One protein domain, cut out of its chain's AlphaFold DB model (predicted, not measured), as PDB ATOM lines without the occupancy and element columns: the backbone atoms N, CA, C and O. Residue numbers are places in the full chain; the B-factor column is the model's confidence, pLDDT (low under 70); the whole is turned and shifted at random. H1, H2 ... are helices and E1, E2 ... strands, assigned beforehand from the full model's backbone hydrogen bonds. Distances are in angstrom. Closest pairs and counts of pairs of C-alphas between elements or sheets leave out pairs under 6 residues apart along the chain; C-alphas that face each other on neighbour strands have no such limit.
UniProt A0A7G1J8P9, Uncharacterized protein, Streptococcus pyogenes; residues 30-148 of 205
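Overview. This is residues 30 to 148 of the 205 residues of an uncharacterized protein of Streptococcus pyogenes (UniProt A0A7G1J8P9). A small body of two layers, the sheet E2, E6, E7 and the pair E1, E5, only partly face to face, sends out one long arm: a two-stranded ribbon of E3 and E4 with the short helix H1 near its tip. The unnamed stretch of residues 30 to 50 runs along the body and pairs briefly with E7 and with E1. The printed part has 119 residues, 49 of them, under half, in named elements: E1 E2 E3 H1 E4 E5 E6 E7 along the chain, mostly strand. The three sheets, of order E2 E6 E7, E1 E5 and E3 E4, are antiparallel. The whole is loose, with a radius of gyration of the C-alphas of 18.3 A, and spans 62 by 29 by 19 A, the arm making the length.

Arrangement. The largest sheet holds E2, residues 61 to 67, E6, residues 128 to 134, and E7, residues 140 to 148; E6 is the inner strand. It is twisted, its C-alphas up to 4.2 A off the best plane. E2 and E6 are antiparallel at 162 degrees, with N 63 and O 132 within hydrogen-bond range at 2.9 A. E6 and E7 form a hairpin, with N 131 and O 144 at 2.9 A. Residues 30 to 31 pair antiparallel with residues 146 to 147 of E7. E1, residues 51 to 55, and E5, residues 114 to 118, are antiparallel at 159 degrees, with N 54 and O 115 at 2.8 A. Residues 41 to 42 pair antiparallel with residues 54 to 55 of E1. The closest C-alphas of E2 and E5, those of Val 62 and Tyr 115, are 7.4 A apart. E1 and E2 are only just apart, at 8.1 A. E3, residues 80 to 84, and E4, residues 100 to 104, are antiparallel at 163 degrees, with N 84 and O 100 at 2.8 A. H1, residues 88 to 93, has every O i to N i+4 pair within hydrogen-bond range and is not on the sheet of E2, E6 and E7.

Along the chain. E7 is 25.2 A long and ends at C-alpha 148 (87.405, 28.899, 214.136). E2 is 20.2 A and E6 20.1 A. E1, 13.3 A, begins at C-alpha 51 (96.166, 40.703, 211.053); E5 is 13.2 A. E3 is 13.4 A, E4 13.2 A, and H1, 9.0 A, ends at C-alpha 93 (103.959, 87.140, 214.577).

Size, cuts and confidence. The two C-alphas farthest apart are those of Asp 93 and Gly 126, 62.2 A. The printed part has no cut. The link from E2 to E3, 12 residues, is long. Mean pLDDT of the printed part is 93.1, and no printed residue is under 70.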
ATOM      1  N   THR A  30      84.452  32.573 212.863       92.06
ATOM      2  CA  THR A  30      83.013  32.833 212.907       92.06
ATOM      3  C   THR A  30      82.611  33.383 214.265       92.06
ATOM      4  O   THR A  30      83.179  33.023 215.297       92.06
ATOM      5  N   THR A  31      81.644  34.297 214.276       92.12
ATOM      6  CA  THR A  31      81.163  34.927 215.509       92.12
ATOM      7  C   THR A  31      80.373  33.948 216.374       92.12
ATOM      8  O   THR A  31      79.497  33.243 215.873       92.12
ATOM      9  N   ILE A  32      80.597  33.986 217.685       88.62
ATOM     10  CA  ILE A  32      79.849  33.223 218.684       88.62
ATOM     11  C   ILE A  32      78.866  34.146 219.398       88.62
ATOM     12  O   ILE A  32      79.246  35.193 219.927       88.62
ATOM     13  N   GLY A  33      77.606  33.724 219.484       85.38
ATOM     14  CA  GLY A  33      76.564  34.475 220.179       85.38
ATOM     15  C   GLY A  33      76.132  35.699 219.378       85.38
ATOM     16  O   GLY A  33      75.238  35.604 218.542       85.38
ATOM     17  N   GLN A  34      76.758  36.850 219.629       85.25
ATOM     18  CA  GLN A  34      76.445  38.082 218.910       85.25
ATOM     19  C   GLN A  34      77.159  38.110 217.554       85.25
ATOM     20  O   GLN A  34      78.383  38.181 217.492       85.25
ATOM     21  N   SER A  35      76.385  38.085 216.467       85.38
ATOM     22  CA  SER A  35      76.914  38.083 215.095       85.38
ATOM     23  C   SER A  35      77.161  39.475 214.513       85.38
ATOM     24  O   SER A  35      77.910  39.617 213.550       85.38
ATOM     25  N   HIS A  36      76.531  40.507 215.078       88.88
ATOM     26  CA  HIS A  36      76.591  41.864 214.551       88.88
ATOM     27  C   HIS A  36      76.578  42.907 215.671       88.88
ATOM     28  O   HIS A  36      75.826  42.790 216.640       88.88
ATOM     29  N   LEU A  37      77.386  43.951 215.495       93.12
ATOM     30  CA  LEU A  37      77.339  45.192 216.258       93.12
ATOM     31  C   LEU A  37      77.055  46.348 215.290       93.12
ATOM     32  O   LEU A  37      77.767  46.466 214.289       93.12
ATOM     33  N   PRO A  38      76.057  47.205 215.568       92.06
ATOM     34  CA  PRO A  38      75.795  48.382 214.749       92.06
ATOM     35  C   PRO A  38      77.041  49.259 214.617       92.06
ATOM     36  O   PRO A  38      77.743  49.486 215.599       92.06
ATOM     37  N   GLY A  39      77.317  49.735 213.402       90.81
ATOM     38  CA  GLY A  39      78.469  50.602 213.134       90.81
ATOM     39  C   GLY A  39      79.828  49.899 213.171       90.81
ATOM     40  O   GLY A  39      80.837  50.577 213.061       90.81
ATOM     41  N   VAL A  40      79.884  48.566 213.297       96.50
ATOM     42  CA  VAL A  40      81.139  47.797 213.289       96.50
ATOM     43  C   VAL A  40      81.109  46.733 212.199       96.50
ATOM     44  O   VAL A  40      80.182  45.930 212.103       96.50
ATOM     45  N   THR A  41      82.174  46.689 211.404       96.56
ATOM     46  CA  THR A  41      82.430  45.649 210.407       96.56
ATOM     47  C   THR A  41      83.812  45.057 210.641       96.56
ATOM     48  O   THR A  41      84.818  45.759 210.591       96.56
ATOM     49  N   VAL A  42      83.877  43.747 210.870       96.81
ATOM     50  CA  VAL A  42      85.141  43.004 210.941       96.81
ATOM     51  C   VAL A  42      85.296  42.235 209.637       96.81
ATOM     52  O   VAL A  42      84.403  41.479 209.255       96.81
ATOM     53  N   ALA A  43      86.400  42.459 208.927       95.81
ATOM     54  CA  ALA A  43      86.681  41.732 207.697       95.81
ATOM     55  C   ALA A  43      86.865  40.235 208.004       95.81
ATOM     56  O   ALA A  43      87.447  39.915 209.041       95.81
ATOM     57  N   PRO A  44      86.419  39.317 207.128       94.50
ATOM     58  CA  PRO A  44      86.650  37.889 207.318       94.50
ATOM     59  C   PRO A  44      88.146  37.582 207.455       94.50
ATOM     60  O   PRO A  44      88.958  38.104 206.691       94.50
ATOM     61  N   PHE A  45      88.493  36.724 208.412       94.94
ATOM     62  CA  PHE A  45      89.863  36.294 208.686       94.94
ATOM     63  C   PHE A  45      89.888  34.801 209.019       94.94
ATOM     64  O   PHE A  45      88.864  34.220 209.398       94.94
ATOM     65  N   LYS A  46      91.043  34.166 208.841       94.31
ATOM     66  CA  LYS A  46      91.206  32.711 208.923       94.31
ATOM     67  C   LYS A  46      92.446  32.287 209.702       94.31
ATOM     68  O   LYS A  46      93.332  33.087 210.005       94.31
ATOM     69  N   THR A  47      92.527  30.994 209.994       92.44
ATOM     70  CA  THR A  47      93.732  30.346 210.516       92.44
ATOM     71  C   THR A  47      94.941  30.683 209.638       92.44
ATOM     72  O   THR A  47      94.873  30.638 208.409       92.44
ATOM     73  N   GLY A  48      96.056  31.040 210.273       92.06
ATOM     74  CA  GLY A  48      97.277  31.499 209.612       92.06
ATOM     75  C   GLY A  48      97.374  33.016 209.415       92.06
ATOM     76  O   GLY A  48      98.480  33.511 209.193       92.06
ATOM     77  N   ASP A  49      96.280  33.769 209.552       95.12
ATOM     78  CA  ASP A  49      96.340  35.228 209.458       95.12
ATOM     79  C   ASP A  49      97.045  35.829 210.685       95.12
ATOM     80  O   ASP A  49      96.934  35.342 211.812       95.12
ATOM     81  N   THR A  50      97.784  36.916 210.464       96.25
ATOM     82  CA  THR A  50      98.486  37.683 211.511       96.25
ATOM     83  C   THR A  50      97.854  39.049 211.762       96.25
ATOM     84  O   THR A  50      98.283  39.785 212.652       96.25
ATOM     85  N   THR A  51      96.834  39.406 210.983       96.75
ATOM     86  CA  THR A  51      96.166  40.703 211.053       96.75
ATOM     87  C   THR A  51      94.668  40.554 210.889       96.75
ATOM     88  O   THR A  51      94.221  39.772 210.055       96.75
ATOM     89  N   ILE A  52      93.905  41.363 211.619       97.50
ATOM     90  CA  ILE A  52      92.447  41.429 211.504       97.50
ATOM     91  C   ILE A  52      92.065  42.877 211.209       97.50
ATOM     92  O   ILE A  52      92.429  43.786 211.958       97.50
ATOM     93  N   ASN A  53      91.343  43.092 210.112       97.81
ATOM     94  CA  ASN A  53      90.905  44.423 209.705       97.81
ATOM     95  C   ASN A  53      89.513  44.717 210.256       97.81
ATOM     96  O   ASN A  53      88.588  43.916 210.116       97.81
ATOM     97  N   VAL A  54      89.380  45.887 210.863       97.75
ATOM     98  CA  VAL A  54      88.164  46.375 211.500       97.75
ATOM     99  C   VAL A  54      87.836  47.743 210.921       97.75
ATOM    100  O   VAL A  54      88.714  48.593 210.777       97.75
ATOM    101  N   ASN A  55      86.565  47.954 210.614       97.75
ATOM    102  CA  ASN A  55      86.002  49.259 210.326       97.75
ATOM    103  C   ASN A  55      84.921  49.572 211.370       97.75
ATOM    104  O   ASN A  55      84.093  48.715 211.687       97.75
ATOM    105  N   LEU A  56      84.972  50.772 211.934       96.69
ATOM    106  CA  LEU A  56      83.996  51.297 212.881       96.69
ATOM    107  C   LEU A  56      83.791  52.799 212.657       96.69
ATOM    108  O   LEU A  56      84.307  53.343 211.685       96.69
ATOM    109  N   ASP A  57      83.058  53.482 213.534       95.62
ATOM    110  CA  ASP A  57      82.943  54.939 213.446       95.62
ATOM    111  C   ASP A  57      84.326  55.624 213.507       95.62
ATOM    112  O   ASP A  57      85.242  55.129 214.184       95.62
ATOM    113  N   PRO A  58      84.503  56.765 212.808       96.69
ATOM    114  CA  PRO A  58      85.751  57.513 212.804       96.69
ATOM    115  C   PRO A  58      86.311  57.693 214.206       96.69
ATOM    116  O   PRO A  58      85.597  58.096 215.122       96.69
ATOM    117  N   TYR A  59      87.608  57.423 214.346       95.56
ATOM    118  CA  TYR A  59      88.332  57.593 215.599       95.56
ATOM    119  C   TYR A  59      87.880  56.737 216.797       95.56
ATOM    120  O   TYR A  59      88.378  56.953 217.903       95.56
ATOM    121  N   GLY A  60      87.015  55.740 216.596       96.50
ATOM    122  CA  GLY A  60      86.691  54.758 217.630       96.50
ATOM    123  C   GLY A  60      87.903  53.925 218.066       96.50
ATOM    124  O   GLY A  60      88.976  53.964 217.456       96.50
ATOM    125  N   TYR A  61      87.740  53.142 219.128       97.31
ATOM    126  CA  TYR A  61      88.802  52.316 219.700       97.31
ATOM    127  C   TYR A  61      88.488  50.835 219.553       97.31
ATOM    128  O   TYR A  61      87.362  50.388 219.782       97.31
ATOM    129  N   VAL A  62      89.525  50.069 219.222       97.44
ATOM    130  CA  VAL A  62      89.469  48.611 219.138       97.44
ATOM    131  C   VAL A  62      90.456  48.027 220.132       97.44
ATOM    132  O   VAL A  62      91.670  48.204 220.028       97.44
ATOM    133  N   TYR A  63      89.927  47.280 221.086       96.12
ATOM    134  CA  TYR A  63      90.702  46.465 222.004       96.12
ATOM    135  C   TYR A  63      90.502  45.018 221.612       96.12
ATOM    136  O   TYR A  63      89.409  44.629 221.214       96.12
ATOM    137  N   GLY A  64      91.526  44.192 221.750       94.62
ATOM    138  CA  GLY A  64      91.294  42.779 221.549       94.62
ATOM    139  C   GLY A  64      92.167  41.898 222.405       94.62
ATOM    140  O   GLY A  64      93.179  42.312 222.976       94.62
ATOM    141  N   PHE A  65      91.738  40.653 222.457       93.94
ATOM    142  CA  PHE A  65      92.331  39.610 223.253       93.94
ATOM    143  C   PHE A  65      92.230  38.286 222.502       93.94
ATOM    144  O   PHE A  65      91.238  38.028 221.823       93.94
ATOM    145  N   VAL A  66      93.251  37.444 222.641       95.12
ATOM    146  CA  VAL A  66      93.243  36.088 222.090       95.12
ATOM    147  C   VAL A  66      93.356  35.105 223.245       95.12
ATOM    148  O   VAL A  66      94.308  35.153 224.023       95.12
ATOM    149  N   THR A  67      92.384  34.203 223.344       93.06
ATOM    150  CA  THR A  67      92.491  33.002 224.171       93.06
ATOM    151  C   THR A  67      93.077  31.905 223.296       93.06
ATOM    152  O   THR A  67      92.405  31.428 222.387       93.06
ATOM    153  N   SER A  68      94.328  31.530 223.549       88.12
ATOM    154  CA  SER A  68      95.060  30.546 222.745       88.12
ATOM    155  C   SER A  68      95.797  29.559 223.642       88.12
ATOM    156  O   SER A  68      96.451  29.963 224.607       88.12
ATOM    157  N   SER A  69      95.760  28.276 223.287       83.12
ATOM    158  CA  SER A  69      96.603  27.235 223.897       83.12
ATOM    159  C   SER A  69      98.092  27.439 223.583       83.12
ATOM    160  O   SER A  69      98.950  27.103 224.395       83.12
ATOM    161  N   ASN A  70      98.400  28.073 222.449       80.75
ATOM    162  CA  ASN A  70      99.758  28.355 221.970       80.75
ATOM    163  C   ASN A  70     100.320  29.690 222.504       80.75
ATOM    164  O   ASN A  70     101.406  30.139 222.103       80.75
ATOM    165  N   GLY A  71      99.566  30.349 223.390       85.50
ATOM    166  CA  GLY A  71      99.920  31.632 223.990       85.50
ATOM    167  C   GLY A  71      99.976  32.780 222.985       85.50
ATOM    168  O   GLY A  71     100.755  33.711 223.196       85.50
ATOM    169  N   ASN A  72      99.224  32.698 221.880       91.56
ATOM    170  CA  ASN A  72      99.073  33.809 220.943       91.56
ATOM    171  C   ASN A  72      98.397  35.006 221.629       91.56
ATOM    172  O   ASN A  72      97.555  34.835 222.512       91.56
ATOM    173  N   LYS A  73      98.789  36.217 221.236       93.25
ATOM    174  CA  LYS A  73      98.330  37.478 221.817       93.25
ATOM    175  C   LYS A  73      98.212  38.541 220.740       93.25
ATOM    176  O   LYS A  73      98.861  38.476 219.696       93.25
ATOM    177  N   ILE A  74      97.417  39.559 221.040       93.12
ATOM    178  CA  ILE A  74      97.419  40.787 220.254       93.12
ATOM    179  C   ILE A  74      98.688  41.560 220.582       93.12
ATOM    180  O   ILE A  74      99.003  41.793 221.752       93.12
ATOM    181  N   LYS A  75      99.406  41.963 219.539       93.00
ATOM    182  CA  LYS A  75     100.596  42.789 219.655       93.00
ATOM    183  C   LYS A  75     100.214  44.124 220.283       93.00
ATOM    184  O   LYS A  75      99.303  44.809 219.817       93.00
ATOM    185  N   LYS A  76     100.943  44.510 221.328       89.44
ATOM    186  CA  LYS A  76     100.753  45.804 221.984       89.44
ATOM    187  C   LYS A  76     100.951  46.934 220.974       89.44
ATOM    188  O   LYS A  76     102.000  47.022 220.336       89.44
ATOM    189  N   THR A  77      99.955  47.801 220.853       89.75
ATOM    190  CA  THR A  77     100.027  48.989 220.006       89.75
ATOM    191  C   THR A  77     100.687  50.142 220.751       89.75
ATOM    192  O   THR A  77     100.443  50.382 221.936       89.75
ATOM    193  N   GLU A  78     101.567  50.850 220.052       91.06
ATOM    194  CA  GLU A  78     102.203  52.058 220.565       91.06
ATOM    195  C   GLU A  78     101.315  53.273 220.310       91.06
ATOM    196  O   GLU A  78     100.604  53.348 219.305       91.06
ATOM    197  N   ASN A  79     101.359  54.236 221.230       92.81
ATOM    198  CA  ASN A  79     100.626  55.482 221.072       92.81
ATOM    199  C   ASN A  79     101.148  56.268 219.864       92.81
ATOM    200  O   ASN A  79     102.352  56.329 219.621       92.81
ATOM    201  N   LYS A  80     100.234  56.905 219.131       89.94
ATOM    202  CA  LYS A  80     100.564  57.723 217.961       89.94
ATOM    203  C   LYS A  80     100.625  59.186 218.379       89.94
ATOM    204  O   LYS A  80      99.692  59.685 219.007       89.94
ATOM    205  N   THR A  81     101.695  59.879 218.013       92.31
ATOM    206  CA  THR A  81     101.839  61.317 218.257       92.31
ATOM    207  C   THR A  81     101.623  62.079 216.958       92.31
ATOM    208  O   THR A  81     102.258  61.785 215.949       92.31
ATOM    209  N   TYR A  82     100.729  63.063 217.002       88.69
ATOM    210  CA  TYR A  82     100.488  64.003 215.915       88.69
ATOM    211  C   TYR A  82     101.084  65.359 216.265       88.69
ATOM    212  O   TYR A  82     100.943  65.841 217.391       88.69
ATOM    213  N   GLU A  83     101.737  65.966 215.279       92.38
ATOM    214  CA  GLU A  83     102.365  67.275 215.394       92.38
ATOM    215  C   GLU A  83     101.894  68.152 214.234       92.38
ATOM    216  O   GLU A  83     102.080  67.815 213.064       92.38
ATOM    217  N   ILE A  84     101.267  69.277 214.563       90.06
ATOM    218  CA  ILE A  84     100.972  70.350 213.617       90.06
ATOM    219  C   ILE A  84     101.959  71.480 213.909       90.06
ATOM    220  O   ILE A  84     101.811  72.159 214.933       90.06
ATOM    221  N   PRO A  85     102.960  71.704 213.041       91.38
ATOM    222  CA  PRO A  85     103.866  72.829 213.201       91.38
ATOM    223  C   PRO A  85     103.119  74.144 212.968       91.38
ATOM    224  O   PRO A  85     102.147  74.192 212.213       91.38
ATOM    225  N   CYS A  86     103.601  75.227 213.576       90.44
ATOM    226  CA  CYS A  86     103.080  76.556 213.265       90.44
ATOM    227  C   CYS A  86     103.306  76.900 211.793       90.44
ATOM    228  O   CYS A  86     104.368  76.607 211.225       90.44
ATOM    229  N   SER A  87     102.321  77.565 211.203       90.38
ATOM    230  CA  SER A  87     102.422  78.146 209.871       90.38
ATOM    231  C   SER A  87     103.491  79.245 209.821       90.38
ATOM    232  O   SER A  87     103.933  79.775 210.842       90.38
ATOM    233  N   ILE A  88     103.916  79.604 208.606       90.00
ATOM    234  CA  ILE A  88     104.917  80.660 208.388       90.00
ATOM    235  C   ILE A  88     104.433  82.006 208.953       90.00
ATOM    236  O   ILE A  88     105.228  82.732 209.542       90.00
ATOM    237  N   LEU A  89     103.137  82.307 208.824       89.81
ATOM    238  CA  LEU A  89     102.533  83.545 209.329       89.81
ATOM    239  C   LEU A  89     102.539  83.594 210.863       89.81
ATOM    240  O   LEU A  89     102.968  84.582 211.446       89.81
ATOM    241  N   GLU A  90     102.163  82.498 211.527       88.06
ATOM    242  CA  GLU A  90     102.188  82.416 212.998       88.06
ATOM    243  C   GLU A  90     103.607  82.558 213.564       88.06
ATOM    244  O   GLU A  90     103.790  83.127 214.637       88.06
ATOM    245  N   LYS A  91     104.625  82.081 212.834       88.88
ATOM    246  CA  LYS A  91     106.035  82.256 213.215       88.88
ATOM    247  C   LYS A  91     106.558  83.676 212.986       88.88
ATOM    248  O   LYS A  91     107.501  84.071 213.664       88.88
ATOM    249  N   GLN A  92     105.988  84.422 212.037       87.31
ATOM    250  CA  GLN A  92     106.324  85.835 211.833       87.31
ATOM    251  C   GLN A  92     105.787  86.703 212.975       87.31
ATOM    252  O   GLN A  92     106.516  87.569 213.454       87.31
ATOM    253  N   ASP A  93     104.568  86.426 213.446       88.75
ATOM    254  CA  ASP A  93     103.959  87.140 214.577       88.75
ATOM    255  C   ASP A  93     104.529  86.697 215.934       88.75
ATOM    256  O   ASP A  93     104.718  87.516 216.834       88.75
ATOM    257  N   ASN A  94     104.833  85.406 216.095       88.75
ATOM    258  CA  ASN A  94     105.449  84.856 217.297       88.75
ATOM    259  C   ASN A  94     106.589  83.883 216.936       88.75
ATOM    260  O   ASN A  94     106.338  82.699 216.683       88.75
ATOM    261  N   PRO A  95     107.859  84.331 216.996       85.75
ATOM    262  CA  PRO A  95     109.020  83.485 216.714       85.75
ATOM    263  C   PRO A  95     109.123  82.239 217.610       85.75
ATOM    264  O   PRO A  95     109.727  81.248 217.204       85.75
ATOM    265  N   ASN A  96     108.503  82.267 218.795       88.44
ATOM    266  CA  ASN A  96     108.494  81.174 219.773       88.44
ATOM    267  C   ASN A  96     107.249  80.272 219.650       88.44
ATOM    268  O   ASN A  96     106.831  79.651 220.621       88.44
ATOM    269  N   CYS A  97     106.604  80.221 218.485       86.69
ATOM    270  CA  CYS A  97     105.449  79.356 218.265       86.69
ATOM    271  C   CYS A  97     105.860  77.865 218.234       86.69
ATOM    272  O   CYS A  97     106.542  77.423 217.307       86.69
ATOM    273  N   GLU A  98     105.421  77.081 219.227       85.81
ATOM    274  CA  GLU A  98     105.821  75.669 219.424       85.81
ATOM    275  C   GLU A  98     104.935  74.636 218.698       85.81
ATOM    276  O   GLU A  98     105.213  73.438 218.710       85.81
ATOM    277  N   GLY A  99     103.890  75.079 217.998       88.81
ATOM    278  CA  GLY A  99     102.950  74.201 217.299       88.81
ATOM    279  C   GLY A  99     102.007  73.476 218.254       88.81
ATOM    280  O   GLY A  99     101.922  73.772 219.444       88.81
ATOM    281  N   ARG A 100     101.238  72.529 217.715       91.00
ATOM    282  CA  ARG A 100     100.329  71.682 218.492       91.00
ATOM    283  C   ARG A 100     100.806  70.246 218.418       91.00
ATOM    284  O   ARG A 100     100.962  69.708 217.326       91.00
ATOM    285  N   LYS A 101     100.984  69.625 219.580       94.06
ATOM    286  CA  LYS A 101     101.369  68.223 219.712       94.06
ATOM    287  C   LYS A 101     100.395  67.518 220.637       94.06
ATOM    288  O   LYS A 101     100.132  67.994 221.737       94.06
ATOM    289  N   TRP A 102      99.872  66.383 220.200       91.88
ATOM    290  CA  TRP A 102      99.044  65.530 221.044       91.88
ATOM    291  C   TRP A 102      99.299  64.062 220.730       91.88
ATOM    292  O   TRP A 102      99.696  63.688 219.625       91.88
ATOM    293  N   THR A 103      99.071  63.227 221.733       93.38
ATOM    294  CA  THR A 103      99.270  61.784 221.650       93.38
ATOM    295  C   THR A 103      97.924  61.102 221.800       93.38
ATOM    296  O   THR A 103      97.167  61.416 222.715       93.38
ATOM    297  N   VAL A 104      97.634  60.161 220.911       92.38
ATOM    298  CA  VAL A 104      96.438  59.319 220.969       92.38
ATOM    299  C   VAL A 104      96.828  57.867 221.212       92.38
ATOM    300  O   VAL A 104      97.957  57.456 220.931       92.38
ATOM    301  N   SER A 105      95.883  57.076 221.720       93.50
ATOM    302  CA  SER A 105      96.099  55.642 221.914       93.50
ATOM    303  C   SER A 105      96.460  54.944 220.605       93.50
ATOM    304  O   SER A 105      95.891  55.238 219.552       93.50
ATOM    305  N   GLY A 106      97.345  53.952 220.693       94.00
ATOM    306  CA  GLY A 106      97.633  53.040 219.588       94.00
ATOM    307  C   GLY A 106      96.419  52.241 219.114       94.00
ATOM    308  O   GLY A 106      96.407  51.825 217.962       94.00
ATOM    309  N   ASN A 107      95.396  52.093 219.965       95.38
ATOM    310  CA  ASN A 107      94.146  51.377 219.683       95.38
ATOM    311  C   ASN A 107      93.087  52.215 218.954       95.38
ATOM    312  O   ASN A 107      91.997  51.715 218.680       95.38
ATOM    313  N   ARG A 108      93.378  53.492 218.678       95.69
ATOM    314  CA  ARG A 108      92.449  54.404 218.009       95.69
ATOM    315  C   ARG A 108      92.476  54.179 216.495       95.69
ATOM    316  O   ARG A 108      93.554  54.164 215.885       95.69
ATOM    317  N   ALA A 109      91.295  54.036 215.904       96.31
ATOM    318  CA  ALA A 109      91.083  53.988 214.465       96.31
ATOM    319  C   ALA A 109      91.438  55.324 213.796       96.31
ATOM    320  O   ALA A 109      91.582  56.366 214.449       96.31
ATOM    321  N   ASP A 110      91.617  55.293 212.479       94.69
ATOM    322  CA  ASP A 110      91.843  56.506 211.697       94.69
ATOM    323  C   ASP A 110      90.554  57.327 211.485       94.69
ATOM    324  O   ASP A 110      89.470  56.982 211.962       94.69
ATOM    325  N   GLY A 111      90.674  58.455 210.777       94.12
ATOM    326  CA  GLY A 111      89.532  59.329 210.480       94.12
ATOM    327  C   GLY A 111      88.500  58.723 209.523       94.12
ATOM    328  O   GLY A 111      87.416  59.282 209.385       94.12
ATOM    329  N   GLY A 112      88.813  57.598 208.877       95.69
ATOM    330  CA  GLY A 112      87.866  56.783 208.115       95.69
ATOM    331  C   GLY A 112      87.313  55.602 208.914       95.69
ATOM    332  O   GLY A 112      86.588  54.786 208.348       95.69
ATOM    333  N   GLY A 113      87.673  55.489 210.196       96.62
ATOM    334  CA  GLY A 113      87.227  54.406 211.058       96.62
ATOM    335  C   GLY A 113      87.955  53.085 210.829       96.62
ATOM    336  O   GLY A 113      87.500  52.052 211.304       96.62
ATOM    337  N   ASN A 114      89.079  53.074 210.109       97.62
ATOM    338  CA  ASN A 114      89.823  51.845 209.847       97.62
ATOM    339  C   ASN A 114      90.839  51.569 210.953       97.62
ATOM    340  O   ASN A 114      91.558  52.460 211.420       97.62
ATOM    341  N   TYR A 115      90.929  50.301 211.337       97.12
ATOM    342  CA  TYR A 115      91.895  49.807 212.301       97.12
ATOM    343  C   TYR A 115      92.365  48.397 211.936       97.12
ATOM    344  O   TYR A 115      91.569  47.537 211.561       97.12
ATOM    345  N   THR A 116      93.663  48.138 212.092       97.19
ATOM    346  CA  THR A 116      94.247  46.809 211.883       97.19
ATOM    347  C   THR A 116      94.792  46.286 213.199       97.19
ATOM    348  O   THR A 116      95.788  46.781 213.730       97.19
ATOM    349  N   VAL A 117      94.150  45.243 213.705       97.00
ATOM    350  CA  VAL A 117      94.633  44.453 214.830       97.00
ATOM    351  C   VAL A 117      95.825  43.628 214.351       97.00
ATOM    352  O   VAL A 117      95.710  42.906 213.363       97.00
ATOM    353  N   GLN A 118      96.959  43.709 215.047       96.31
ATOM    354  CA  GLN A 118      98.143  42.893 214.761       96.31
ATOM    355  C   GLN A 118      98.296  41.797 215.812       96.31
ATOM    356  O   GLN A 118      98.188  42.061 217.008       96.31
ATOM    357  N   LEU A 119      98.592  40.580 215.376       95.38
ATOM    358  CA  LEU A 119      98.833  39.426 216.235       95.38
ATOM    359  C   LEU A 119     100.337  39.172 216.369       95.38
ATOM    360  O   LEU A 119     101.108  39.432 215.445       95.38
ATOM    361  N   GLU A 120     100.770  38.668 217.523       94.88
ATOM    362  CA  GLU A 120     102.172  38.282 217.737       94.88
ATOM    363  C   GLU A 120     102.536  37.008 216.968       94.88
ATOM    364  O   GLU A 120     103.672  36.857 216.514       94.88
ATOM    365  N   LYS A 121     101.576  36.092 216.816       94.44
ATOM    366  CA  LYS A 121     101.712  34.846 216.062       94.44
ATOM    367  C   LYS A 121     100.511  34.668 215.120       94.44
ATOM    368  O   LYS A 121      99.441  35.214 215.398       94.44
ATOM    369  N   PRO A 122     100.659  33.892 214.033       94.50
ATOM    370  CA  PRO A 122      99.530  33.487 213.200       94.50
ATOM    371  C   PRO A 122      98.423  32.814 214.022       94.50
ATOM    372  O   PRO A 122      98.727  32.085 214.969       94.50
ATOM    373  N   LEU A 123      97.159  33.044 213.656       94.12
ATOM    374  CA  LEU A 123      96.015  32.364 214.273       94.12
ATOM    375  C   LEU A 123      96.116  30.851 214.087       94.12
ATOM    376  O   LEU A 123      96.429  30.378 212.992       94.12
ATOM    377  N   ALA A 124      95.830  30.108 215.148       91.94
ATOM    378  CA  ALA A 124      95.803  28.653 215.149       91.94
ATOM    379  C   ALA A 124      94.377  28.114 215.330       91.94
ATOM    380  O   ALA A 124      93.495  28.803 215.842       91.94
ATOM    381  N   GLU A 125      94.178  26.855 214.939       90.31
ATOM    382  CA  GLU A 125      92.957  26.108 215.251       90.31
ATOM    383  C   GLU A 125      92.744  26.060 216.778       90.31
ATOM    384  O   GLU A 125      93.687  25.838 217.546       90.31
ATOM    385  N   GLY A 126      91.511  26.298 217.218       88.50
ATOM    386  CA  GLY A 126      91.111  26.396 218.620       88.50
ATOM    387  C   GLY A 126      91.342  27.763 219.275       88.50
ATOM    388  O   GLY A 126      90.931  27.947 220.425       88.50
ATOM    389  N   ASP A 127      91.963  28.730 218.590       93.38
ATOM    390  CA  ASP A 127      92.066  30.098 219.106       93.38
ATOM    391  C   ASP A 127      90.671  30.745 219.199       93.38
ATOM    392  O   ASP A 127      89.802  30.552 218.346       93.38
ATOM    393  N   LYS A 128      90.462  31.568 220.232       94.50
ATOM    394  CA  LYS A 128      89.299  32.461 220.331       94.50
ATOM    395  C   LYS A 128      89.742  33.908 220.356       94.50
ATOM    396  O   LYS A 128      90.530  34.297 221.219       94.50
ATOM    397  N   VAL A 129      89.202  34.708 219.446       96.12
ATOM    398  CA  VAL A 129      89.510  36.135 219.336       96.12
ATOM    399  C   VAL A 129      88.336  36.939 219.870       96.12
ATOM    400  O   VAL A 129      87.226  36.830 219.363       96.12
ATOM    401  N   THR A 130      88.580  37.783 220.862       96.81
ATOM    402  CA  THR A 130      87.600  38.748 221.364       96.81
ATOM    403  C   THR A 130      88.026  40.139 220.936       96.81
ATOM    404  O   THR A 130      89.143  40.556 221.240       96.81
ATOM    405  N   LEU A 131      87.140  40.862 220.257       97.62
ATOM    406  CA  LEU A 131      87.310  42.268 219.908       97.62
ATOM    407  C   LEU A 131      86.262  43.092 220.652       97.62
ATOM    408  O   LEU A 131      85.070  42.827 220.534       97.62
ATOM    409  N   SER A 132      86.708  44.081 221.412       97.06
ATOM    410  CA  SER A 132      85.886  45.021 222.169       97.06
ATOM    411  C   SER A 132      86.000  46.406 221.544       97.06
ATOM    412  O   SER A 132      87.096  46.842 221.182       97.06
ATOM    413  N   PHE A 133      84.876  47.107 221.446       97.81
ATOM    414  CA  PHE A 133      84.765  48.361 220.710       97.81
ATOM    415  C   PHE A 133      84.287  49.493 221.620       97.81
ATOM    416  O   PHE A 133      83.420  49.298 222.481       97.81
ATOM    417  N   ALA A 134      84.868  50.674 221.422       97.50
ATOM    418  CA  ALA A 134      84.470  51.909 222.083       97.50
ATOM    419  C   ALA A 134      84.409  53.071 221.079       97.50
ATOM    420  O   ALA A 134      85.074  53.033 220.042       97.50
ATOM    421  N   ASP A 135      83.584  54.077 221.359       96.38
ATOM    422  CA  ASP A 135      83.432  55.264 220.505       96.38
ATOM    423  C   ASP A 135      84.626  56.237 220.635       96.38
ATOM    424  O   ASP A 135      85.570  55.968 221.375       96.38
ATOM    425  N   ASP A 136      84.622  57.377 219.933       95.00
ATOM    426  CA  ASP A 136      85.711  58.378 220.026       95.00
ATOM    427  C   ASP A 136      85.861  58.978 221.443       95.00
ATOM    428  O   ASP A 136      86.954  59.378 221.851       95.00
ATOM    429  N   GLY A 137      84.786  58.965 222.240       94.25
ATOM    430  CA  GLY A 137      84.802  59.299 223.668       94.25
ATOM    431  C   GLY A 137      85.384  58.194 224.557       94.25
ATOM    432  O   GLY A 137      85.462  58.365 225.774       94.25
ATOM    433  N   ASN A 138      85.811  57.080 223.958       93.50
ATOM    434  CA  ASN A 138      86.264  55.859 224.610       93.50
ATOM    435  C   ASN A 138      85.191  55.214 225.512       93.50
ATOM    436  O   ASN A 138      85.505  54.562 226.512       93.50
ATOM    437  N   LEU A 139      83.913  55.386 225.165       96.38
ATOM    438  CA  LEU A 139      82.801  54.700 225.810       96.38
ATOM    439  C   LEU A 139      82.599  53.327 225.166       96.38
ATOM    440  O   LEU A 139      82.296  53.212 223.979       96.38
ATOM    441  N   TYR A 140      82.760  52.274 225.966       96.44
ATOM    442  CA  TYR A 140      82.531  50.896 225.534       96.44
ATOM    443  C   TYR A 140      81.072  50.675 225.118       96.44
ATOM    444  O   TYR A 140      80.161  50.970 225.893       96.44
ATOM    445  N   PHE A 141      80.857  50.094 223.935       95.56
ATOM    446  CA  PHE A 141      79.511  49.837 223.408       95.56
ATOM    447  C   PHE A 141      79.259  48.386 222.980       95.56
ATOM    448  O   PHE A 141      78.120  48.023 222.690       95.56
ATOM    449  N   GLY A 142      80.280  47.527 222.960       95.81
ATOM    450  CA  GLY A 142      80.071  46.111 222.671       95.81
ATOM    451  C   GLY A 142      81.336  45.333 222.352       95.81
ATOM    452  O   GLY A 142      82.436  45.881 222.276       95.81
ATOM    453  N   GLN A 143      81.164  44.031 222.145       96.88
ATOM    454  CA  GLN A 143      82.234  43.130 221.735       96.88
ATOM    455  C   GLN A 143      81.730  42.052 220.774       96.88
ATOM    456  O   GLN A 143      80.561  41.671 220.815       96.88
ATOM    457  N   LEU A 144      82.630  41.536 219.946       96.81
ATOM    458  CA  LEU A 144      82.424  40.356 219.114       96.81
ATOM    459  C   LEU A 144      83.451  39.300 219.510       96.81
ATOM    460  O   LEU A 144      84.631  39.603 219.691       96.81
ATOM    461  N   VAL A 145      82.989  38.061 219.646       96.25
ATOM    462  CA  VAL A 145      83.834  36.907 219.960       96.25
ATOM    463  C   VAL A 145      83.829  35.985 218.760       96.25
ATOM    464  O   VAL A 145      82.762  35.659 218.249       96.25
ATOM    465  N   PHE A 146      85.004  35.552 218.334       94.94
ATOM    466  CA  PHE A 146      85.205  34.693 217.182       94.94
ATOM    467  C   PHE A 146      85.866  33.379 217.604       94.94
ATOM    468  O   PHE A 146      86.795  33.387 218.414       94.94
ATOM    469  N   GLU A 147      85.417  32.269 217.030       92.56
ATOM    470  CA  GLU A 147      86.100  30.968 217.054       92.56
ATOM    471  C   GLU A 147      86.277  30.448 215.631       92.56
ATOM    472  O   GLU A 147      85.553  30.861 214.721       92.56
ATOM    473  N   ASP A 148      87.233  29.548 215.432       89.94
ATOM    474  CA  ASP A 148      87.405  28.899 214.136       89.94
ATOM    475  C   ASP A 148      86.135  28.136 213.698       89.94
ATOM    476  O   ASP A 148      85.313  27.674 214.497       89.94
TER     477      ASP A 148